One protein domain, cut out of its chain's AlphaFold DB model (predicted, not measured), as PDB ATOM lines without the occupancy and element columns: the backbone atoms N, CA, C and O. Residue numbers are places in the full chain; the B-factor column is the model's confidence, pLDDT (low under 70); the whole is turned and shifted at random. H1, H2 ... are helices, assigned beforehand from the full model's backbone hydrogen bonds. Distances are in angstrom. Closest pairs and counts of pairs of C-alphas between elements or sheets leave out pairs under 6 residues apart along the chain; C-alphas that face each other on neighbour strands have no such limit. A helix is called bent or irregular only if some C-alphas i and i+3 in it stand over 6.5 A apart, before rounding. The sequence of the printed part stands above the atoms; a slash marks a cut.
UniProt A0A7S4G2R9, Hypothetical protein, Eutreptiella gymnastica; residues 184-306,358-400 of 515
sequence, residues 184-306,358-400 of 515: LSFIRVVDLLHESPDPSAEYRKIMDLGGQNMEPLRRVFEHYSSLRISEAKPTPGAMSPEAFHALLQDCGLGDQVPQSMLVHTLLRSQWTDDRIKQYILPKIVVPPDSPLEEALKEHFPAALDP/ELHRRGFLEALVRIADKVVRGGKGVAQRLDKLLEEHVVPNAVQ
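AT A GLANCE: This is residues 184 to 306 and 358 to 400 of the 515 residues of the protein "Hypothetical protein" of Eutreptiella gymnastica (UniProt A0A7S4G2R9). H9 lies in the middle of a body of crossed helices, with H1, H5 and H10 packed on it; H2 runs beside the first part of H10, and H3 and H4 pack on its last part. From this body a loose arm made by H6, H7 and H8 leads away along the longest axis, with H7 and H8 at its far end, and residues 287 to 292 stick out free. The printed part has 166 residues, with ten named helices in the order H1 to H10 and no named strand; its class is all helix. The whole is compact, with a radius of gyration of the C-alphas of 17.3 A and spans of 55 by 37 by 29 A.

HOW THE PARTS SIT: H1, residues 184 to 190, touches H9, residues 361 to 375, at a shallow tilt of 22 degrees, the same way; their closest C-alphas, those of Ser 185 and Glu 366, are 6.5 A apart. H2, residues 199 to 211, touches H1 with residues 199 to 203 alone, the closest C-alphas being those of Val 190 and Pro 199 at 6.3 A. H10, residues 382 to 400, is the hub and touches H2, H9 and two more helices. With residues 382 to 387 alone it touches H2 at a shallow tilt of 16 degrees, the same way, and the closest C-alphas, those of Ile 206 and Ala 383, are 5.3 A apart. H3, residues 215 to 226, touches H10 at a steep tilt of 59 degrees, with Val 220 and Ala 398 the closest C-alphas at 6.0 A. H4, residues 241 to 250, touches H10 about perpendicular at 83 degrees, with Asp 250 and Asn 397 the closest C-alphas at 6.0 A. H3 and H4 touch, and their closest C-alphas, those of Tyr 224 and Ala 243, are 5.5 A apart. H5, residues 259 to 269, touches H9 at a tilt of 35.1 degrees, only just steep, opposite ways; Ser 269 and Gly 363 are the closest C-alphas at 5.4 A. H6, residues 273 to 279, is close to but not clearly touching H1, with Leu 184 and Asp 273 the closest C-alphas at 7.2 A. H7, residues 291 to 299, is close to but not clearly touching H8, residues 301 to 304, with Lys 297 and Leu 304 the closest C-alphas at 6.6 A. H9 and H10 touch at 73 degrees, only just about perpendicular, with Ala 372 and Leu 386 the closest C-alphas at 5.0 A. Every O i to N i+4 pair is within hydrogen-bond range in H1 to H7 and H9, 11 of 15 are in H10, and H8 is too short for such a pair.

IN THESE COORDINATES: H1 begins at C-alpha 184, (11.816, 20.828, 47.382). H2 is 17.8 A long from first to last C-alpha, H3 16.3 A, H4 14.2 A and H5 15.2 A; H6, H7 and H8 are shorter. H9 is 20.8 A long and begins at C-alpha 361, (22.369, 17.513, 54.134). H10, 25.8 A long, ends at C-alpha 400, (42.490, 21.326, 56.720); it has a kink of 34 degrees near residue 389 and is irregular, with C-alphas 392 and 395 7.3 A apart.

THE WHOLE: The two C-alphas farthest apart, those of Pro 306 and Gln 400, are 56.7 A apart. Residues 307 to 357 are not printed, and C-alphas 306 and 358 across this cut are 38.5 A apart. The links H3 to H4 and H6 to H7 are long; within the first, residues 238 to 239 pair with residues 359 to 360, antiparallel. The mean pLDDT of the printed part is 73.0, and 63 residues are under 70, among them residues 184 to 190 and 264 to 306.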
ATOM      1  N   LEU A 184      11.731  19.368  47.283       50.12
ATOM      2  CA  LEU A 184      11.816  20.828  47.382       50.12
ATOM      3  C   LEU A 184      13.206  21.364  46.996       50.12
ATOM      4  O   LEU A 184      13.335  22.492  46.525       50.12
ATOM      5  N   SER A 185      14.242  20.532  47.141       56.00
ATOM      6  CA  SER A 185      15.589  20.809  46.650       56.00
ATOM      7  C   SER A 185      15.708  20.737  45.120       56.00
ATOM      8  O   SER A 185      16.400  21.570  44.548       56.00
ATOM      9  N   PHE A 186      14.972  19.855  44.433       57.62
ATOM     10  CA  PHE A 186      14.877  19.815  42.970       57.62
ATOM     11  C   PHE A 186      14.247  21.084  42.420       57.62
ATOM     12  O   PHE A 186      14.880  21.710  41.594       57.62
ATOM     13  N   ILE A 187      13.078  21.534  42.895       58.72
ATOM     14  CA  ILE A 187      12.454  22.772  42.376       58.72
ATOM     15  C   ILE A 187      13.400  23.969  42.563       58.72
ATOM     16  O   ILE A 187      13.633  24.748  41.643       58.72
ATOM     17  N   ARG A 188      14.024  24.074  43.739       67.69
ATOM     18  CA  ARG A 188      14.942  25.173  44.064       67.69
ATOM     19  C   ARG A 188      16.266  25.118  43.309       67.69
ATOM     20  O   ARG A 188      16.859  26.171  43.078       67.69
ATOM     21  N   VAL A 189      16.746  23.920  42.978       67.94
ATOM     22  CA  VAL A 189      17.921  23.727  42.124       67.94
ATOM     23  C   VAL A 189      17.532  23.928  40.663       67.94
ATOM     24  O   VAL A 189      18.274  24.581  39.951       67.94
ATOM     25  N   VAL A 190      16.357  23.487  40.219       67.44
ATOM     26  CA  VAL A 190      15.832  23.675  38.859       67.44
ATOM     27  C   VAL A 190      15.619  25.151  38.538       67.44
ATOM     28  O   VAL A 190      15.946  25.563  37.430       67.44
ATOM     29  N   ASP A 191      15.217  25.972  39.510       74.75
ATOM     30  CA  ASP A 191      15.240  27.436  39.376       74.75
ATOM     31  C   ASP A 191      16.639  27.958  39.000       74.75
ATOM     32  O   ASP A 191      16.763  28.959  38.302       74.75
ATOM     33  N   LEU A 192      17.714  27.295  39.438       74.75
ATOM     34  CA  LEU A 192      19.096  27.620  39.052       74.75
ATOM     35  C   LEU A 192      19.489  26.977  37.714       74.75
ATOM     36  O   LEU A 192      20.439  27.421  37.078       74.75
ATOM     37  N   LEU A 193      18.754  25.958  37.267       82.62
ATOM     38  CA  LEU A 193      18.965  25.245  36.007       82.62
ATOM     39  C   LEU A 193      18.100  25.775  34.859       82.62
ATOM     40  O   LEU A 193      18.100  25.166  33.795       82.62
ATOM     41  N   HIS A 194      17.377  26.887  35.031       79.94
ATOM     42  CA  HIS A 194      16.489  27.432  33.995       79.94
ATOM     43  C   HIS A 194      17.218  27.794  32.688       79.94
ATOM     44  O   HIS A 194      16.609  27.783  31.622       79.94
ATOM     45  N   GLU A 195      18.521  28.079  32.755       79.25
ATOM     46  CA  GLU A 195      19.373  28.329  31.582       79.25
ATOM     47  C   GLU A 195      19.946  27.039  30.960       79.25
ATOM     48  O   GLU A 195      20.572  27.083  29.899       79.25
ATOM     49  N   SER A 196      19.763  25.883  31.607       84.06
ATOM     50  CA  SER A 196      20.277  24.601  31.125       84.06
ATOM     51  C   SER A 196      19.400  24.047  29.998       84.06
ATOM     52  O   SER A 196      18.177  24.006  30.140       84.06
ATOM     53  N   PRO A 197      19.989  23.544  28.896       86.06
ATOM     54  CA  PRO A 197      19.225  22.886  27.837       86.06
ATOM     55  C   PRO A 197      18.601  21.555  28.288       86.06
ATOM     56  O   PRO A 197      17.662  21.083  27.651       86.06
ATOM     57  N   ASP A 198      19.115  20.942  29.363       88.12
ATOM     58  CA  ASP A 198      18.559  19.729  29.976       88.12
ATOM     59  C   ASP A 198      18.692  19.796  31.515       88.12
ATOM     60  O   ASP A 198      19.626  19.222  32.096       88.12
ATOM     61  N   PRO A 199      17.750  20.484  32.195       84.50
ATOM     62  CA  PRO A 199      17.756  20.631  33.651       84.50
ATOM     63  C   PRO A 199      17.752  19.286  34.390       84.50
ATOM     64  O   PRO A 199      18.369  19.147  35.443       84.50
ATOM     65  N   SER A 200      17.113  18.256  33.833       80.12
ATOM     66  CA  SER A 200      17.013  16.936  34.463       80.12
ATOM     67  C   SER A 200      18.329  16.161  34.417       80.12
ATOM     68  O   SER A 200      18.687  15.468  35.375       80.12
ATOM     69  N   ALA A 201      19.074  16.234  33.308       86.06
ATOM     70  CA  ALA A 201      20.425  15.678  33.256       86.06
ATOM     71  C   ALA A 201      21.386  16.447  34.163       86.06
ATOM     72  O   ALA A 201      22.257  15.844  34.790       86.06
ATOM     73  N   GLU A 202      21.233  17.764  34.257       87.25
ATOM     74  CA  GLU A 202      22.099  18.578  35.095       87.25
ATOM     75  C   GLU A 202      21.832  18.401  36.592       87.25
ATOM     76  O   GLU A 202      22.779  18.252  37.363       87.25
ATOM     77  N   TYR A 203      20.568  18.278  36.995       86.12
ATOM     78  CA  TYR A 203      20.208  17.901  38.358       86.12
ATOM     79  C   TYR A 203      20.785  16.539  38.740       86.12
ATOM     80  O   TYR A 203      21.369  16.400  39.810       86.12
ATOM     81  N   ARG A 204      20.696  15.539  37.850       83.81
ATOM     82  CA  ARG A 204      21.325  14.232  38.088       83.81
ATOM     83  C   ARG A 204      22.824  14.363  38.312       83.81
ATOM     84  O   ARG A 204      23.312  13.800  39.277       83.81
ATOM     85  N   LYS A 205      23.532  15.183  37.528       86.94
ATOM     86  CA  LYS A 205      24.958  15.461  37.772       86.94
ATOM     87  C   LYS A 205      25.200  16.111  39.133       86.94
ATOM     88  O   LYS A 205      26.146  15.727  39.802       86.94
ATOM     89  N   ILE A 206      24.361  17.055  39.560       86.50
ATOM     90  CA  ILE A 206      24.456  17.676  40.894       86.50
ATOM     91  C   ILE A 206      24.224  16.638  42.000       86.50
ATOM     92  O   ILE A 206      24.933  16.641  43.003       86.50
ATOM     93  N   MET A 207      23.265  15.732  41.819       83.38
ATOM     94  CA  MET A 207      22.967  14.670  42.783       83.38
ATOM     95  C   MET A 207      24.022  13.564  42.789       83.38
ATOM     96  O   MET A 207      24.343  13.052  43.857       83.38
ATOM     97  N   ASP A 208      24.603  13.230  41.640       81.50
ATOM     98  CA  ASP A 208      25.726  12.298  41.515       81.50
ATOM     99  C   ASP A 208      26.970  12.891  42.172       81.50
ATOM    100  O   ASP A 208      27.620  12.222  42.986       81.50
ATOM    101  N   LEU A 209      27.221  14.180  41.898       78.06
ATOM    102  CA  LEU A 209      28.185  14.979  42.631       78.06
ATOM    103  C   LEU A 209      27.857  14.932  44.108       78.06
ATOM    104  O   LEU A 209      28.805  14.752  44.825       78.06
ATOM    105  N   GLY A 210      26.591  15.009  44.548       72.44
ATOM    106  CA  GLY A 210      26.087  14.959  45.934       72.44
ATOM    107  C   GLY A 210      26.117  13.604  46.662       72.44
ATOM    108  O   GLY A 210      26.160  13.562  47.896       72.44
ATOM    109  N   GLY A 211      26.087  12.500  45.918       69.00
ATOM    110  CA  GLY A 211      25.807  11.162  46.436       69.00
ATOM    111  C   GLY A 211      26.998  10.212  46.384       69.00
ATOM    112  O   GLY A 211      27.449   9.748  47.430       69.00
ATOM    113  N   GLN A 212      27.491   9.895  45.181       52.97
ATOM    114  CA  GLN A 212      28.448   8.796  44.972       52.97
ATOM    115  C   GLN A 212      29.918   9.224  45.115       52.97
ATOM    116  O   GLN A 212      30.737   8.413  45.538       52.97
ATOM    117  N   ASN A 213      30.245  10.498  44.871       54.34
ATOM    118  CA  ASN A 213      31.621  11.020  44.950       54.34
ATOM    119  C   ASN A 213      31.910  11.848  46.227       54.34
ATOM    120  O   ASN A 213      32.961  12.473  46.344       54.34
ATOM    121  N   MET A 214      30.998  11.847  47.211       62.22
ATOM    122  CA  MET A 214      30.972  12.811  48.335       62.22
ATOM    123  C   MET A 214      31.417  12.267  49.676       62.22
ATOM    124  O   MET A 214      31.045  12.828  50.702       62.22
ATOM    125  N   GLU A 215      32.218  11.211  49.733       69.81
ATOM    126  CA  GLU A 215      32.817  10.858  51.021       69.81
ATOM    127  C   GLU A 215      33.553  12.060  51.665       69.81
ATOM    128  O   GLU A 215      33.347  12.302  52.856       69.81
ATOM    129  N   PRO A 216      34.277  12.914  50.907       69.81
ATOM    130  CA  PRO A 216      34.839  14.146  51.453       69.81
ATOM    131  C   PRO A 216      33.777  15.141  51.928       69.81
ATOM    132  O   PRO A 216      33.847  15.600  53.062       69.81
ATOM    133  N   LEU A 217      32.755  15.455  51.124       78.19
ATOM    134  CA  LEU A 217      31.762  16.456  51.526       78.19
ATOM    135  C   LEU A 217      30.847  15.966  52.652       78.19
ATOM    136  O   LEU A 217      30.409  16.754  53.482       78.19
ATOM    137  N   ARG A 218      30.573  14.663  52.715       81.62
ATOM    138  CA  ARG A 218      29.884  14.045  53.846       81.62
ATOM    139  C   ARG A 218      30.670  14.280  55.128       81.62
ATOM    140  O   ARG A 218      30.081  14.736  56.098       81.62
ATOM    141  N   ARG A 219      31.986  14.055  55.099       80.75
ATOM    142  CA  ARG A 219      32.872  14.337  56.235       80.75
ATOM    143  C   ARG A 219      32.923  15.820  56.570       80.75
ATOM    144  O   ARG A 219      32.909  16.150  57.745       80.75
ATOM    145  N   VAL A 220      32.926  16.707  55.572       82.88
ATOM    146  CA  VAL A 220      32.815  18.159  55.798       82.88
ATOM    147  C   VAL A 220      31.502  18.479  56.508       82.88
ATOM    148  O   VAL A 220      31.506  19.108  57.558       82.88
ATOM    149  N   PHE A 221      30.375  17.988  55.996       85.44
ATOM    150  CA  PHE A 221      29.075  18.205  56.618       85.44
ATOM    151  C   PHE A 221      29.039  17.672  58.055       85.44
ATOM    152  O   PHE A 221      28.660  18.408  58.961       85.44
ATOM    153  N   GLU A 222      29.461  16.426  58.279       83.62
ATOM    154  CA  GLU A 222      29.516  15.790  59.599       83.62
ATOM    155  C   GLU A 222      30.447  16.554  60.556       83.62
ATOM    156  O   GLU A 222      30.071  16.809  61.700       83.62
ATOM    157  N   HIS A 223      31.617  16.991  60.080       82.94
ATOM    158  CA  HIS A 223      32.574  17.763  60.866       82.94
ATOM    159  C   HIS A 223      31.972  19.089  61.329       82.94
ATOM    160  O   HIS A 223      31.888  19.330  62.532       82.94
ATOM    161  N   TYR A 224      31.485  19.918  60.407       84.25
ATOM    162  CA  TYR A 224      30.940  21.229  60.761       84.25
ATOM    163  C   TYR A 224      29.620  21.120  61.527       84.25
ATOM    164  O   TYR A 224      29.382  21.911  62.431       84.25
ATOM    165  N   SER A 225      28.803  20.092  61.271       84.25
ATOM    166  CA  SER A 225      27.610  19.813  62.089       84.25
ATOM    167  C   SER A 225      27.962  19.421  63.530       84.25
ATOM    168  O   SER A 225      27.157  19.603  64.438       84.25
ATOM    169  N   SER A 226      29.162  18.872  63.760       79.81
ATOM    170  CA  SER A 226      29.643  18.516  65.099       79.81
ATOM    171  C   SER A 226      30.270  19.689  65.861       79.81
ATOM    172  O   SER A 226      30.383  19.624  67.089       79.81
ATOM    173  N   LEU A 227      30.664  20.763  65.161       77.38
ATOM    174  CA  LEU A 227      31.230  21.954  65.786       77.38
ATOM    175  C   LEU A 227      30.144  22.647  66.613       77.38
ATOM    176  O   LEU A 227      29.193  23.225  66.091       77.38
ATOM    177  N   ARG A 228      30.293  22.595  67.937       68.12
ATOM    178  CA  ARG A 228      29.426  23.325  68.864       68.12
ATOM    179  C   ARG A 228      29.788  24.802  68.847       68.12
ATOM    180  O   ARG A 228      30.542  25.267  69.694       68.12
ATOM    181  N   ILE A 229      29.264  25.522  67.864       65.00
ATOM    182  CA  ILE A 229      29.404  26.981  67.790       65.00
ATOM    183  C   ILE A 229      28.302  27.671  68.617       65.00
ATOM    184  O   ILE A 229      28.468  28.806  69.047       65.00
ATOM    185  N   SER A 230      27.210  26.960  68.923       67.38
ATOM    186  CA  SER A 230      26.093  27.430  69.750       67.38
ATOM    187  C   SER A 230      25.879  26.536  70.979       67.38
ATOM    188  O   SER A 230      26.144  25.332  70.940       67.38
ATOM    189  N   GLU A 231      25.380  27.122  72.072       65.88
ATOM    190  CA  GLU A 231      25.020  26.421  73.317       65.88
ATOM    191  C   GLU A 231      23.775  25.525  73.169       65.88
ATOM    192  O   GLU A 231      23.508  24.674  74.023       65.88
ATOM    193  N   ALA A 232      23.011  25.682  72.082       73.00
ATOM    194  CA  ALA A 232      21.865  24.830  71.793       73.00
ATOM    195  C   ALA A 232      22.307  23.378  71.530       73.00
ATOM    196  O   ALA A 232      23.326  23.121  70.886       73.00
ATOM    197  N   LYS A 233      21.535  22.400  72.027       74.19
ATOM    198  CA  LYS A 233      21.771  20.982  71.709       74.19
ATOM    199  C   LYS A 233      21.687  20.803  70.184       74.19
ATOM    200  O   LYS A 233      20.616  21.072  69.647       74.19
ATOM    201  N   PRO A 234      22.751  20.331  69.513       71.75
ATOM    202  CA  PRO A 234      22.731  20.155  68.068       71.75
ATOM    203  C   PRO A 234      21.705  19.089  67.690       71.75
ATOM    204  O   PRO A 234      21.670  18.018  68.312       71.75
ATOM    205  N   THR A 235      20.899  19.355  66.664       80.00
ATOM    206  CA  THR A 235      20.083  18.300  66.063       80.00
ATOM    207  C   THR A 235      21.009  17.344  65.305       80.00
ATOM    208  O   THR A 235      21.767  17.773  64.430       80.00
ATOM    209  N   PRO A 236      20.986  16.034  65.605       78.75
ATOM    210  CA  PRO A 236      21.794  15.066  64.878       78.75
ATOM    211  C   PRO A 236      21.507  15.125  63.371       78.75
ATOM    212  O   PRO A 236      20.366  14.968  62.942       78.75
ATOM    213  N   GLY A 237      22.552  15.331  62.567       84.19
ATOM    214  CA  GLY A 237      22.441  15.381  61.104       84.19
ATOM    215  C   GLY A 237      21.975  16.723  60.531       84.19
ATOM    216  O   GLY A 237      21.556  16.772  59.368       84.19
ATOM    217  N   ALA A 238      22.044  17.801  61.311       87.06
ATOM    218  CA  ALA A 238      21.802  19.158  60.843       87.06
ATOM    219  C   ALA A 238      22.998  20.067  61.175       87.06
ATOM    220  O   ALA A 238      23.646  19.910  62.208       87.06
ATOM    221  N   MET A 239      23.296  21.005  60.280       87.12
ATOM    222  CA  MET A 239      24.370  21.985  60.423       87.12
ATOM    223  C   MET A 239      23.771  23.338  60.793       87.12
ATOM    224  O   MET A 239      22.902  23.833  60.081       87.12
ATOM    225  N   SER A 240      24.232  23.977  61.867       88.25
ATOM    226  CA  SER A 240      23.730  25.312  62.208       88.25
ATOM    227  C   SER A 240      24.170  26.370  61.174       88.25
ATOM    228  O   SER A 240      25.183  26.184  60.490       88.25
ATOM    229  N   PRO A 241      23.454  27.503  61.049       84.75
ATOM    230  CA  PRO A 241      23.883  28.628  60.218       84.75
ATOM    231  C   PRO A 241      25.301  29.107  60.527       84.75
ATOM    232  O   PRO A 241      26.053  29.445  59.618       84.75
ATOM    233  N   GLU A 242      25.672  29.116  61.806       85.81
ATOM    234  CA  GLU A 242      26.990  29.539  62.276       85.81
ATOM    235  C   GLU A 242      28.070  28.547  61.836       85.81
ATOM    236  O   GLU A 242      29.133  28.965  61.383       85.81
ATOM    237  N   ALA A 243      27.784  27.242  61.893       86.19
ATOM    238  CA  ALA A 243      28.671  26.204  61.373       86.19
ATOM    239  C   ALA A 243      28.845  26.304  59.856       86.19
ATOM    240  O   ALA A 243      29.960  26.176  59.350       86.19
ATOM    241  N   PHE A 244      27.770  26.603  59.129       89.69
ATOM    242  CA  PHE A 244      27.860  26.838  57.694       89.69
ATOM    243  C   PHE A 244      28.654  28.107  57.369       89.69
ATOM    244  O   PHE A 244      29.473  28.107  56.457       89.69
ATOM    245  N   HIS A 245      28.473  29.180  58.138       86.50
ATOM    246  CA  HIS A 245      29.262  30.398  57.983       86.50
ATOM    247  C   HIS A 245      30.750  30.158  58.270       86.50
ATOM    248  O   HIS A 245      31.594  30.623  57.506       86.50
ATOM    249  N   ALA A 246      31.075  29.401  59.322       84.12
ATOM    250  CA  ALA A 246      32.446  29.004  59.634       84.12
ATOM    251  C   ALA A 246      33.076  28.220  58.475       84.12
ATOM    252  O   ALA A 246      34.185  28.539  58.060       84.12
ATOM    253  N   LEU A 247      32.333  27.287  57.863       88.50
ATOM    254  CA  LEU A 247      32.791  26.592  56.657       88.50
ATOM    255  C   LEU A 247      33.134  27.574  55.534       88.50
ATOM    256  O   LEU A 247      34.173  27.438  54.896       88.50
ATOM    257  N   LEU A 248      32.275  28.558  55.265       89.44
ATOM    258  CA  LEU A 248      32.530  29.517  54.189       89.44
ATOM    259  C   LEU A 248      33.726  30.418  54.481       89.44
ATOM    260  O   LEU A 248      34.453  30.763  53.549       89.44
ATOM    261  N   GLN A 249      33.949  30.780  55.742       85.88
ATOM    262  CA  GLN A 249      35.153  31.499  56.149       85.88
ATOM    263  C   GLN A 249      36.402  30.648  55.926       85.88
ATOM    264  O   GLN A 249      37.323  31.113  55.255       85.88
ATOM    265  N   ASP A 250      36.389  29.394  56.379       81.25
ATOM    266  CA  ASP A 250      37.502  28.459  56.192       81.25
ATOM    267  C   ASP A 250      37.786  28.225  54.699       81.25
ATOM    268  O   ASP A 250      38.939  28.150  54.288       81.25
ATOM    269  N   CYS A 251      36.754  28.212  53.851       84.06
ATOM    270  CA  CYS A 251      36.893  28.079  52.397       84.06
ATOM    271  C   CYS A 251      37.357  29.357  51.668       84.06
ATOM    272  O   CYS A 251      37.464  29.342  50.438       84.06
ATOM    273  N   GLY A 252      37.577  30.475  52.372       84.12
ATOM    274  CA  GLY A 252      37.900  31.771  51.755       84.12
ATOM    275  C   GLY A 252      36.742  32.374  50.944       84.12
ATOM    276  O   GLY A 252      36.951  33.201  50.053       84.12
ATOM    277  N   LEU A 253      35.512  31.935  51.222       88.69
ATOM    278  CA  LEU A 253      34.281  32.352  50.547       88.69
ATOM    279  C   LEU A 253      33.505  33.414  51.338       88.69
ATOM    280  O   LEU A 253      32.563  33.987  50.797       88.69
ATOM    281  N   GLY A 254      33.899  33.700  52.584       86.06
ATOM    282  CA  GLY A 254      33.196  34.630  53.476       86.06
ATOM    283  C   GLY A 254      32.938  36.012  52.862       86.06
ATOM    284  O   GLY A 254      31.815  36.499  52.918       86.06
ATOM    285  N   ASP A 255      33.937  36.596  52.196       86.12
ATOM    286  CA  ASP A 255      33.804  37.917  51.560       86.12
ATOM    287  C   ASP A 255      33.151  37.855  50.167       86.12
ATOM    288  O   ASP A 255      32.678  38.862  49.640       86.12
ATOM    289  N   GLN A 256      33.131  36.669  49.553       86.75
ATOM    290  CA  GLN A 256      32.622  36.458  48.194       86.75
ATOM    291  C   GLN A 256      31.122  36.164  48.171       86.75
ATOM    292  O   GLN A 256      30.465  36.379  47.152       86.75
ATOM    293  N   VAL A 257      30.576  35.672  49.284       85.38
ATOM    294  CA  VAL A 257      29.157  35.356  49.430       85.38
ATOM    295  C   VAL A 257      28.477  36.496  50.194       85.38
ATOM    296  O   VAL A 257      28.682  36.629  51.400       85.38
ATOM    297  N   PRO A 258      27.632  37.319  49.543       80.50
ATOM    298  CA  PRO A 258      26.926  38.393  50.231       80.50
ATOM    299  C   PRO A 258      26.102  37.852  51.405       80.50
ATOM    300  O   PRO A 258      25.398  36.851  51.260       80.50
ATOM    301  N   GLN A 259      26.096  38.545  52.548       75.38
ATOM    302  CA  GLN A 259      25.269  38.144  53.698       75.38
ATOM    303  C   GLN A 259      23.787  37.989  53.333       75.38
ATOM    304  O   GLN A 259      23.117  37.082  53.820       75.38
ATOM    305  N   SER A 260      23.277  38.823  52.423       74.25
ATOM    306  CA  SER A 260      21.911  38.708  51.905       74.25
ATOM    307  C   SER A 260      21.660  37.368  51.212       74.25
ATOM    308  O   SER A 260      20.583  36.795  51.356       74.25
ATOM    309  N   MET A 261      22.655  36.830  50.507       75.75
ATOM    310  CA  MET A 261      22.589  35.521  49.867       75.75
ATOM    311  C   MET A 261      22.628  34.393  50.895       75.75
ATOM    312  O   MET A 261      21.893  33.422  50.732       75.75
ATOM    313  N   LEU A 262      23.430  34.520  51.954       72.38
ATOM    314  CA  LEU A 262      23.453  33.557  53.057       72.38
ATOM    315  C   LEU A 262      22.101  33.484  53.752       72.38
ATOM    316  O   LEU A 262      21.510  32.413  53.841       72.38
ATOM    317  N   VAL A 263      21.573  34.640  54.147       72.00
ATOM    318  CA  VAL A 263      20.243  34.764  54.749       72.00
ATOM    319  C   VAL A 263      19.185  34.189  53.817       72.00
ATOM    320  O   VAL A 263      18.354  33.400  54.243       72.00
ATOM    321  N   HIS A 264      19.237  34.510  52.528       68.75
ATOM    322  CA  HIS A 264      18.269  34.009  51.564       68.75
ATOM    323  C   HIS A 264      18.385  32.498  51.322       68.75
ATOM    324  O   HIS A 264      17.373  31.829  51.148       68.75
ATOM    325  N   THR A 265      19.594  31.947  51.334       67.94
ATOM    326  CA  THR A 265      19.850  30.508  51.183       67.94
ATOM    327  C   THR A 265      19.355  29.738  52.403       67.94
ATOM    328  O   THR A 265      18.658  28.736  52.256       67.94
ATOM    329  N   LEU A 266      19.627  30.255  53.602       66.12
ATOM    330  CA  LEU A 266      19.156  29.691  54.865       66.12
ATOM    331  C   LEU A 266      17.628  29.783  54.972       66.12
ATOM    332  O   LEU A 266      16.973  28.769  55.193       66.12
ATOM    333  N   LEU A 267      17.046  30.955  54.707       63.44
ATOM    334  CA  LEU A 267      15.597  31.162  54.746       63.44
ATOM    335  C   LEU A 267      14.862  30.361  53.670       63.44
ATOM    336  O   LEU A 267      13.794  29.828  53.950       63.44
ATOM    337  N   ARG A 268      15.401  30.251  52.445       61.81
ATOM    338  CA  ARG A 268      14.773  29.439  51.391       61.81
ATOM    339  C   ARG A 268      14.898  27.954  51.650       61.81
ATOM    340  O   ARG A 268      13.959  27.249  51.305       61.81
ATOM    341  N   SER A 269      15.974  27.491  52.293       57.34
ATOM    342  CA  SER A 269      16.115  26.077  52.654       57.34
ATOM    343  C   SER A 269      14.917  25.562  53.477       57.34
ATOM    344  O   SER A 269      14.511  24.409  53.319       57.34
ATOM    345  N   GLN A 270      14.268  26.465  54.224       57.75
ATOM    346  CA  GLN A 270      13.127  26.235  55.119       57.75
ATOM    347  C   GLN A 270      11.739  26.395  54.469       57.75
ATOM    348  O   GLN A 270      10.723  26.326  55.154       57.75
ATOM    349  N   TRP A 271      11.631  26.655  53.160       59.56
ATOM    350  CA  TRP A 271      10.306  26.808  52.544       59.56
ATOM    351  C   TRP A 271       9.596  25.454  52.458       59.56
ATOM    352  O   TRP A 271       9.962  24.614  51.641       59.56
ATOM    353  N   THR A 272       8.574  25.254  53.281       55.88
ATOM    354  CA  THR A 272       7.679  24.093  53.202       55.88
ATOM    355  C   THR A 272       6.846  24.115  51.914       55.88
ATOM    356  O   THR A 272       6.626  25.176  51.318       55.88
ATOM    357  N   ASP A 273       6.351  22.941  51.500       49.88
ATOM    358  CA  ASP A 273       5.509  22.752  50.303       49.88
ATOM    359  C   ASP A 273       4.356  23.763  50.220       49.88
ATOM    360  O   ASP A 273       4.051  24.288  49.150       49.88
ATOM    361  N   ASP A 274       3.734  24.095  51.351       48.41
ATOM    362  CA  ASP A 274       2.570  24.981  51.378       48.41
ATOM    363  C   ASP A 274       2.926  26.456  51.139       48.41
ATOM    364  O   ASP A 274       2.144  27.194  50.539       48.41
ATOM    365  N   ARG A 275       4.143  26.891  51.491       51.12
ATOM    366  CA  ARG A 275       4.613  28.258  51.200       51.12
ATOM    367  C   ARG A 275       4.992  28.439  49.737       51.12
ATOM    368  O   ARG A 275       4.760  29.499  49.163       51.12
ATOM    369  N   ILE A 276       5.538  27.407  49.107       49.19
ATOM    370  CA  ILE A 276       5.867  27.448  47.676       49.19
ATOM    371  C   ILE A 276       4.592  27.484  46.834       49.19
ATOM    372  O   ILE A 276       4.504  28.297  45.906       49.19
ATOM    373  N   LYS A 277       3.572  26.709  47.228       49.66
ATOM    374  CA  LYS A 277       2.219  26.786  46.658       49.66
ATOM    375  C   LYS A 277       1.608  28.178  46.779       49.66
ATOM    376  O   LYS A 277       1.030  28.663  45.815       49.66
ATOM    377  N   GLN A 278       1.763  28.832  47.927       47.62
ATOM    378  CA  GLN A 278       1.124  30.121  48.176       47.62
ATOM    379  C   GLN A 278       1.840  31.312  47.509       47.62
ATOM    380  O   GLN A 278       1.177  32.268  47.115       47.62
ATOM    381  N   TYR A 279       3.172  31.276  47.367       44.00
ATOM    382  CA  TYR A 279       3.951  32.472  47.000       44.00
ATOM    383  C   TYR A 279       4.770  32.376  45.704       44.00
ATOM    384  O   TYR A 279       5.063  33.425  45.121       44.00
ATOM    385  N   ILE A 280       5.162  31.174  45.256       43.28
ATOM    386  CA  ILE A 280       5.975  30.990  44.034       43.28
ATOM    387  C   ILE A 280       5.101  30.598  42.853       43.28
ATOM    388  O   ILE A 280       5.161  31.255  41.817       43.28
ATOM    389  N   LEU A 281       4.281  29.556  43.014       47.03
ATOM    390  CA  LEU A 281       3.453  29.009  41.936       47.03
ATOM    391  C   LEU A 281       2.585  30.071  41.221       47.03
ATOM    392  O   LEU A 281       2.568  30.059  39.994       47.03
ATOM    393  N   PRO A 282       1.983  31.062  41.912       50.78
ATOM    394  CA  PRO A 282       1.215  32.126  41.251       50.78
ATOM    395  C   PRO A 282       2.043  33.119  40.411       50.78
ATOM    396  O   PRO A 282       1.467  33.928  39.691       50.78
ATOM    397  N   LYS A 283       3.379  33.123  40.534       44.00
ATOM    398  CA  LYS A 283       4.284  34.077  39.861       44.00
ATOM    399  C   LYS A 283       5.034  33.473  38.674       44.00
ATOM    400  O   LYS A 283       5.682  34.211  37.934       44.00
ATOM    401  N   ILE A 284       4.977  32.154  38.501       43.03
ATOM    402  CA  ILE A 284       5.574  31.480  37.349       43.03
ATOM    403  C   ILE A 284       4.648  31.720  36.155       43.03
ATOM    404  O   ILE A 284       3.529  31.216  36.114       43.03
ATOM    405  N   VAL A 285       5.106  32.511  35.181       43.03
ATOM    406  CA  VAL A 285       4.399  32.678  33.906       43.03
ATOM    407  C   VAL A 285       4.683  31.444  33.065       43.03
ATOM    408  O   VAL A 285       5.740  31.320  32.450       43.03
ATOM    409  N   VAL A 286       3.748  30.504  33.087       43.00
ATOM    410  CA  VAL A 286       3.846  29.274  32.311       43.00
ATOM    411  C   VAL A 286       3.252  29.537  30.925       43.00
ATOM    412  O   VAL A 286       2.112  29.997  30.848       43.00
ATOM    413  N   PRO A 287       3.989  29.295  29.824       45.72
ATOM    414  CA  PRO A 287       3.439  29.461  28.487       45.72
ATOM    415  C   PRO A 287       2.233  28.531  28.297       45.72
ATOM    416  O   PRO A 287       2.336  27.354  28.674       45.72
ATOM    417  N   PRO A 288       1.124  29.029  27.722       58.88
ATOM    418  CA  PRO A 288      -0.025  28.192  27.423       58.88
ATOM    419  C   PRO A 288       0.391  27.040  26.501       58.88
ATOM    420  O   PRO A 288       1.223  27.224  25.610       58.88
ATOM    421  N   ASP A 289      -0.149  25.856  26.768       53.84
ATOM    422  CA  ASP A 289       0.103  24.596  26.062       53.84
ATOM    423  C   ASP A 289       1.552  24.084  26.164       53.84
ATOM    424  O   ASP A 289       1.992  23.234  25.385       53.84
ATOM    425  N   SER A 290       2.326  24.580  27.137       57.62
ATOM    426  CA  SER A 290       3.635  24.002  27.436       57.62
ATOM    427  C   SER A 290       3.491  22.692  28.222       57.62
ATOM    428  O   SER A 290       2.585  22.563  29.049       57.62
ATOM    429  N   PRO A 291       4.440  21.746  28.077       46.69
ATOM    430  CA  PRO A 291       4.481  20.536  28.903       46.69
ATOM    431  C   PRO A 291       4.500  20.838  30.410       46.69
ATOM    432  O   PRO A 291       4.083  20.017  31.221       46.69
ATOM    433  N   LEU A 292       4.981  22.029  30.781       42.72
ATOM    434  CA  LEU A 292       4.977  22.529  32.149       42.72
ATOM    435  C   LEU A 292       3.582  23.007  32.586       42.72
ATOM    436  O   LEU A 292       3.209  22.773  33.729       42.72
ATOM    437  N   GLU A 293       2.794  23.630  31.702       53.94
ATOM    438  CA  GLU A 293       1.405  24.018  31.996       53.94
ATOM    439  C   GLU A 293       0.517  22.787  32.168       53.94
ATOM    440  O   GLU A 293      -0.296  22.733  33.087       53.94
ATOM    441  N   GLU A 294       0.706  21.786  31.310       48.31
ATOM    442  CA  GLU A 294      -0.040  20.531  31.344       48.31
ATOM    443  C   GLU A 294       0.286  19.741  32.622       48.31
ATOM    444  O   GLU A 294      -0.624  19.368  33.361       48.31
ATOM    445  N   ALA A 295       1.572  19.636  32.980       46.00
ATOM    446  CA  ALA A 295       1.996  19.055  34.252       46.00
ATOM    447  C   ALA A 295       1.455  19.841  35.466       46.00
ATOM    448  O   ALA A 295       1.006  19.254  36.446       46.00
ATOM    449  N   LEU A 296       1.437  21.176  35.430       45.56
ATOM    450  CA  LEU A 296       0.917  21.970  36.548       45.56
ATOM    451  C   LEU A 296      -0.612  21.871  36.686       45.56
ATOM    452  O   LEU A 296      -1.101  21.748  37.811       45.56
ATOM    453  N   LYS A 297      -1.363  21.854  35.575       54.91
ATOM    454  CA  LYS A 297      -2.824  21.619  35.549       54.91
ATOM    455  C   LYS A 297      -3.189  20.244  36.097       54.91
ATOM    456  O   LYS A 297      -4.184  20.103  36.804       54.91
ATOM    457  N   GLU A 298      -2.373  19.245  35.792       47.22
ATOM    458  CA  GLU A 298      -2.611  17.857  36.168       47.22
ATOM    459  C   GLU A 298      -2.252  17.554  37.628       47.22
ATOM    460  O   GLU A 298      -2.971  16.830  38.317       47.22
ATOM    461  N   HIS A 299      -1.175  18.153  38.135       44.81
ATOM    462  CA  HIS A 299      -0.684  17.901  39.488       44.81
ATOM    463  C   HIS A 299      -1.208  18.893  40.543       44.81
ATOM    464  O   HIS A 299      -1.212  18.564  41.733       44.81
ATOM    465  N   PHE A 300      -1.663  20.087  40.142       46.66
ATOM    466  CA  PHE A 300      -2.127  21.144  41.052       46.66
ATOM    467  C   PHE A 300      -3.425  21.830  40.571       46.66
ATOM    468  O   PHE A 300      -3.472  23.057  40.460       46.66
ATOM    469  N   PRO A 301      -4.524  21.083  40.350       47.44
ATOM    470  CA  PRO A 301      -5.752  21.626  39.759       47.44
ATOM    471  C   PRO A 301      -6.409  22.736  40.600       47.44
ATOM    472  O   PRO A 301      -7.054  23.620  40.053       47.44
ATOM    473  N   ALA A 302      -6.202  22.738  41.925       44.81
ATOM    474  CA  ALA A 302      -6.716  23.772  42.831       44.81
ATOM    475  C   ALA A 302      -5.914  25.091  42.799       44.81
ATOM    476  O   ALA A 302      -6.432  26.124  43.210       44.81
ATOM    477  N   ALA A 303      -4.662  25.071  42.325       45.84
ATOM    478  CA  ALA A 303      -3.828  26.271  42.189       45.84
ATOM    479  C   ALA A 303      -4.108  27.041  40.883       45.84
ATOM    480  O   ALA A 303      -3.677  28.180  40.732       45.84
ATOM    481  N   LEU A 304      -4.837  26.415  39.953       47.31
ATOM    482  CA  LEU A 304      -5.178  26.932  38.628       47.31
ATOM    483  C   LEU A 304      -6.696  27.092  38.451       47.31
ATOM    484  O   LEU A 304      -7.193  27.050  37.327       47.31
ATOM    485  N   ASP A 305      -7.437  27.278  39.549       46.62
ATOM    486  CA  ASP A 305      -8.865  27.579  39.481       46.62
ATOM    487  C   ASP A 305      -9.057  28.930  38.754       46.62
ATOM    488  O   ASP A 305      -8.586  29.967  39.251       46.62
ATOM    489  N   PRO A 306      -9.727  28.972  37.583       43.81
ATOM    490  CA  PRO A 306      -9.897  30.200  36.801       43.81
ATOM    491  C   PRO A 306     -10.606  31.320  37.579       43.81
ATOM    492  O   PRO A 306     -10.545  32.481  37.181       43.81
ATOM    493  N   GLU A 358      18.633  25.122  61.079       82.94
ATOM    494  CA  GLU A 358      19.693  24.201  60.735       82.94
ATOM    495  C   GLU A 358      19.523  23.662  59.308       82.94
ATOM    496  O   GLU A 358      18.437  23.321  58.842       82.94
ATOM    497  N   LEU A 359      20.643  23.563  58.604       83.38
ATOM    498  CA  LEU A 359      20.763  22.991  57.279       83.38
ATOM    499  C   LEU A 359      20.914  21.476  57.385       83.38
ATOM    500  O   LEU A 359      21.957  20.958  57.784       83.38
ATOM    501  N   HIS A 360      19.903  20.735  56.948       86.75
ATOM    502  CA  HIS A 360      20.077  19.313  56.659       86.75
ATOM    503  C   HIS A 360      20.956  19.105  55.421       86.75
ATOM    504  O   HIS A 360      21.140  20.008  54.606       86.75
ATOM    505  N   ARG A 361      21.443  17.875  55.225       83.19
ATOM    506  CA  ARG A 361      22.369  17.513  54.134       83.19
ATOM    507  C   ARG A 361      21.936  18.000  52.742       83.19
ATOM    508  O   ARG A 361      22.778  18.416  51.954       83.19
ATOM    509  N   ARG A 362      20.630  17.982  52.444       82.19
ATOM    510  CA  ARG A 362      20.084  18.515  51.180       82.19
ATOM    511  C   ARG A 362      20.124  20.042  51.116       82.19
ATOM    512  O   ARG A 362      20.563  20.582  50.110       82.19
ATOM    513  N   GLY A 363      19.718  20.728  52.188       83.88
ATOM    514  CA  GLY A 363      19.799  22.189  52.279       83.88
ATOM    515  C   GLY A 363      21.243  22.689  52.193       83.88
ATOM    516  O   GLY A 363      21.513  23.699  51.555       83.88
ATOM    517  N   PHE A 364      22.183  21.928  52.751       88.12
ATOM    518  CA  PHE A 364      23.612  22.171  52.607       88.12
ATOM    519  C   PHE A 364      24.090  22.058  51.152       88.12
ATOM    520  O   PHE A 364      24.773  22.955  50.662       88.12
ATOM    521  N   LEU A 365      23.697  21.001  50.431       88.00
ATOM    522  CA  LEU A 365      24.039  20.857  49.013       88.00
ATOM    523  C   LEU A 365      23.419  21.976  48.166       88.00
ATOM    524  O   LEU A 365      24.112  22.574  47.347       88.00
ATOM    525  N   GLU A 366      22.145  22.305  48.396       88.06
ATOM    526  CA  GLU A 366      21.470  23.428  47.736       88.06
ATOM    527  C   GLU A 366      22.230  24.744  47.968       88.06
ATOM    528  O   GLU A 366      22.447  25.523  47.037       88.06
ATOM    529  N   ALA A 367      22.680  24.979  49.203       89.31
ATOM    530  CA  ALA A 367      23.447  26.163  49.550       89.31
ATOM    531  C   ALA A 367      24.766  26.244  48.772       89.31
ATOM    532  O   ALA A 367      25.084  27.293  48.211       89.31
ATOM    533  N   LEU A 368      25.493  25.129  48.667       91.06
ATOM    534  CA  LEU A 368      26.720  25.054  47.875       91.06
ATOM    535  C   LEU A 368      26.466  25.268  46.383       91.06
ATOM    536  O   LEU A 368      27.236  25.977  45.745       91.06
ATOM    537  N   VAL A 369      25.377  24.729  45.829       91.69
ATOM    538  CA  VAL A 369      24.986  24.955  44.427       91.69
ATOM    539  C   VAL A 369      24.747  26.443  44.162       91.69
ATOM    540  O   VAL A 369      25.253  26.988  43.183       91.69
ATOM    541  N   ARG A 370      24.019  27.126  45.054       89.25
ATOM    542  CA  ARG A 370      23.776  28.573  44.941       89.25
ATOM    543  C   ARG A 370      25.082  29.353  44.994       89.25
ATOM    544  O   ARG A 370      25.291  30.246  44.177       89.25
ATOM    545  N   ILE A 371      25.950  29.025  45.949       90.69
ATOM    546  CA  ILE A 371      27.260  29.666  46.097       90.69
ATOM    547  C   ILE A 371      28.099  29.443  44.844       90.69
ATOM    548  O   ILE A 371      28.662  30.400  44.321       90.69
ATOM    549  N   ALA A 372      28.122  28.222  44.317       92.12
ATOM    550  CA  ALA A 372      28.851  27.888  43.105       92.12
ATOM    551  C   ALA A 372      28.376  28.726  41.916       92.12
ATOM    552  O   ALA A 372      29.197  29.273  41.187       92.12
ATOM    553  N   ASP A 373      27.061  28.886  41.763       89.69
ATOM    554  CA  ASP A 373      26.470  29.696  40.701       89.69
ATOM    555  C   ASP A 373      26.894  31.175  40.751       89.69
ATOM    556  O   ASP A 373      27.059  31.813  39.713       89.69
ATOM    557  N   LYS A 374      27.111  31.723  41.953       89.06
ATOM    558  CA  LYS A 374      27.493  33.134  42.137       89.06
ATOM    559  C   LYS A 374      28.995  33.380  42.157       89.06
ATOM    560  O   LYS A 374      29.445  34.395  41.629       89.06
ATOM    561  N   VAL A 375      29.752  32.490  42.786       90.69
ATOM    562  CA  VAL A 375      31.190  32.663  43.014       90.69
ATOM    563  C   VAL A 375      31.994  32.187  41.811       90.69
ATOM    564  O   VAL A 375      32.915  32.870  41.360       90.69
ATOM    565  N   VAL A 376      31.641  31.030  41.249       93.00
ATOM    566  CA  VAL A 376      32.433  30.418  40.186       93.00
ATOM    567  C   VAL A 376      32.056  31.028  38.842       93.00
ATOM    568  O   VAL A 376      31.009  30.743  38.264       93.00
ATOM    569  N   ARG A 377      32.955  31.858  38.309       90.06
ATOM    570  CA  ARG A 377      32.821  32.414  36.958       90.06
ATOM    571  C   ARG A 377      33.283  31.401  35.908       90.06
ATOM    572  O   ARG A 377      34.361  30.814  36.021       90.06
ATOM    573  N   GLY A 378      32.488  31.266  34.848       81.94
ATOM    574  CA  GLY A 378      32.742  30.329  33.751       81.94
ATOM    575  C   GLY A 378      32.221  28.914  34.026       81.94
ATOM    576  O   GLY A 378      31.819  28.583  35.136       81.94
ATOM    577  N   GLY A 379      32.200  28.082  32.985       79.88
ATOM    578  CA  GLY A 379      31.564  26.760  33.000       79.88
ATOM    579  C   GLY A 379      30.200  26.778  32.310       79.88
ATOM    580  O   GLY A 379      29.436  27.732  32.444       79.88
ATOM    581  N   LYS A 380      29.908  25.729  31.532       84.00
ATOM    582  CA  LYS A 380      28.687  25.648  30.708       84.00
ATOM    583  C   LYS A 380      27.434  25.289  31.514       84.00
ATOM    584  O   LYS A 380      26.351  25.293  30.945       84.00
ATOM    585  N   GLY A 381      27.580  24.985  32.803       89.56
ATOM    586  CA  GLY A 381      26.479  24.541  33.643       89.56
ATOM    587  C   GLY A 381      26.765  24.661  35.140       89.56
ATOM    588  O   GLY A 381      27.922  24.711  35.569       89.56
ATOM    589  N   VAL A 382      25.693  24.697  35.925       90.19
ATOM    590  CA  VAL A 382      25.685  24.725  37.390       90.19
ATOM    591  C   VAL A 382      26.423  23.526  37.981       90.19
ATOM    592  O   VAL A 382      27.166  23.698  38.942       90.19
ATOM    593  N   ALA A 383      26.300  22.331  37.395       90.06
ATOM    594  CA  ALA A 383      27.023  21.156  37.890       90.06
ATOM    595  C   ALA A 383      28.546  21.339  37.779       90.06
ATOM    596  O   ALA A 383      29.279  21.015  38.706       90.06
ATOM    597  N   GLN A 384      29.019  21.917  36.671       91.31
ATOM    598  CA  GLN A 384      30.442  22.197  36.463       91.31
ATOM    599  C   GLN A 384      30.943  23.309  37.394       91.31
ATOM    600  O   GLN A 384      32.074  23.257  37.871       91.31
ATOM    601  N   ARG A 385      30.100  24.315  37.666       92.75
ATOM    602  CA  ARG A 385      30.400  25.354  38.657       92.75
ATOM    603  C   ARG A 385      30.490  24.772  40.065       92.75
ATOM    604  O   ARG A 385      31.414  25.120  40.793       92.75
ATOM    605  N   LEU A 386      29.567  23.881  40.437       92.38
ATOM    606  CA  LEU A 386      29.584  23.190  41.727       92.38
ATOM    607  C   LEU A 386      30.844  22.345  41.878       92.38
ATOM    608  O   LEU A 386      31.522  22.470  42.888       92.38
ATOM    609  N   ASP A 387      31.164  21.531  40.875       89.50
ATOM    610  CA  ASP A 387      32.366  20.699  40.864       89.50
ATOM    611  C   ASP A 387      33.614  21.556  41.118       89.50
ATOM    612  O   ASP A 387      34.334  21.351  42.089       89.50
ATOM    613  N   LYS A 388      33.765  22.650  40.365       90.56
ATOM    614  CA  LYS A 388      34.867  23.597  40.549       90.56
ATOM    615  C   LYS A 388      34.877  24.265  41.933       90.56
ATOM    616  O   LYS A 388      35.943  24.396  42.525       90.56
ATOM    617  N   LEU A 389      33.721  24.652  42.488       92.06
ATOM    618  CA  LEU A 389      33.636  25.181  43.861       92.06
ATOM    619  C   LEU A 389      34.133  24.146  44.882       92.06
ATOM    620  O   LEU A 389      34.870  24.483  45.810       92.06
ATOM    621  N   LEU A 390      33.717  22.889  44.724       89.44
ATOM    622  CA  LEU A 390      34.106  21.802  45.613       89.44
ATOM    623  C   LEU A 390      35.609  21.528  45.523       89.44
ATOM    624  O   LEU A 390      36.269  21.424  46.557       89.44
ATOM    625  N   GLU A 391      36.147  21.459  44.307       84.69
ATOM    626  CA  GLU A 391      37.557  21.176  44.043       84.69
ATOM    627  C   GLU A 391      38.501  22.298  44.478       84.69
ATOM    628  O   GLU A 391      39.559  22.014  45.035       84.69
ATOM    629  N   GLU A 392      38.141  23.556  44.220       86.62
ATOM    630  CA  GLU A 392      39.034  24.702  44.430       86.62
ATOM    631  C   GLU A 392      38.887  25.323  45.824       86.62
ATOM    632  O   GLU A 392      39.858  25.868  46.350       86.62
ATOM    633  N   HIS A 393      37.704  25.226  46.443       86.56
ATOM    634  CA  HIS A 393      37.409  25.926  47.697       86.56
ATOM    635  C   HIS A 393      36.982  24.997  48.829       86.56
ATOM    636  O   HIS A 393      37.566  25.055  49.908       86.56
ATOM    637  N   VAL A 394      35.972  24.147  48.629       85.94
ATOM    638  CA  VAL A 394      35.361  23.445  49.771       85.94
ATOM    639  C   VAL A 394      36.244  22.321  50.283       85.94
ATOM    640  O   VAL A 394      36.642  22.328  51.443       85.94
ATOM    641  N   VAL A 395      36.572  21.342  49.442       81.25
ATOM    642  CA  VAL A 395      37.277  20.144  49.910       81.25
ATOM    643  C   VAL A 395      38.720  20.436  50.357       81.25
ATOM    644  O   VAL A 395      39.110  19.893  51.394       81.25
ATOM    645  N   PRO A 396      39.513  21.294  49.682       73.69
ATOM    646  CA  PRO A 396      40.858  21.619  50.149       73.69
ATOM    647  C   PRO A 396      40.875  22.227  51.553       73.69
ATOM    648  O   PRO A 396      41.663  21.809  52.399       73.69
ATOM    649  N   ASN A 397      39.979  23.175  51.819       74.88
ATOM    650  CA  ASN A 397      40.031  23.976  53.037       74.88
ATOM    651  C   ASN A 397      39.255  23.336  54.193       74.88
ATOM    652  O   ASN A 397      39.711  23.333  55.334       74.88
ATOM    653  N   ALA A 398      38.120  22.698  53.910       67.31
ATOM    654  CA  ALA A 398      37.308  22.060  54.940       67.31
ATOM    655  C   ALA A 398      37.949  20.788  55.527       67.31
ATOM    656  O   ALA A 398      37.587  20.365  56.622       67.31
ATOM    657  N   VAL A 399      38.901  20.176  54.813       60.78
ATOM    658  CA  VAL A 399      39.701  19.045  55.314       60.78
ATOM    659  C   VAL A 399      40.894  19.524  56.157       60.78
ATOM    660  O   VAL A 399      41.373  18.776  57.007       60.78
ATOM    661  N   GLN A 400      41.359  20.765  55.972       58.09
ATOM    662  CA  GLN A 400      42.490  21.326  56.720       58.09
ATOM    663  C   GLN A 400      42.134  21.747  58.155       58.09
ATOM    664  O   GLN A 400      43.021  21.748  59.009       58.09
TER     665      GLN A 400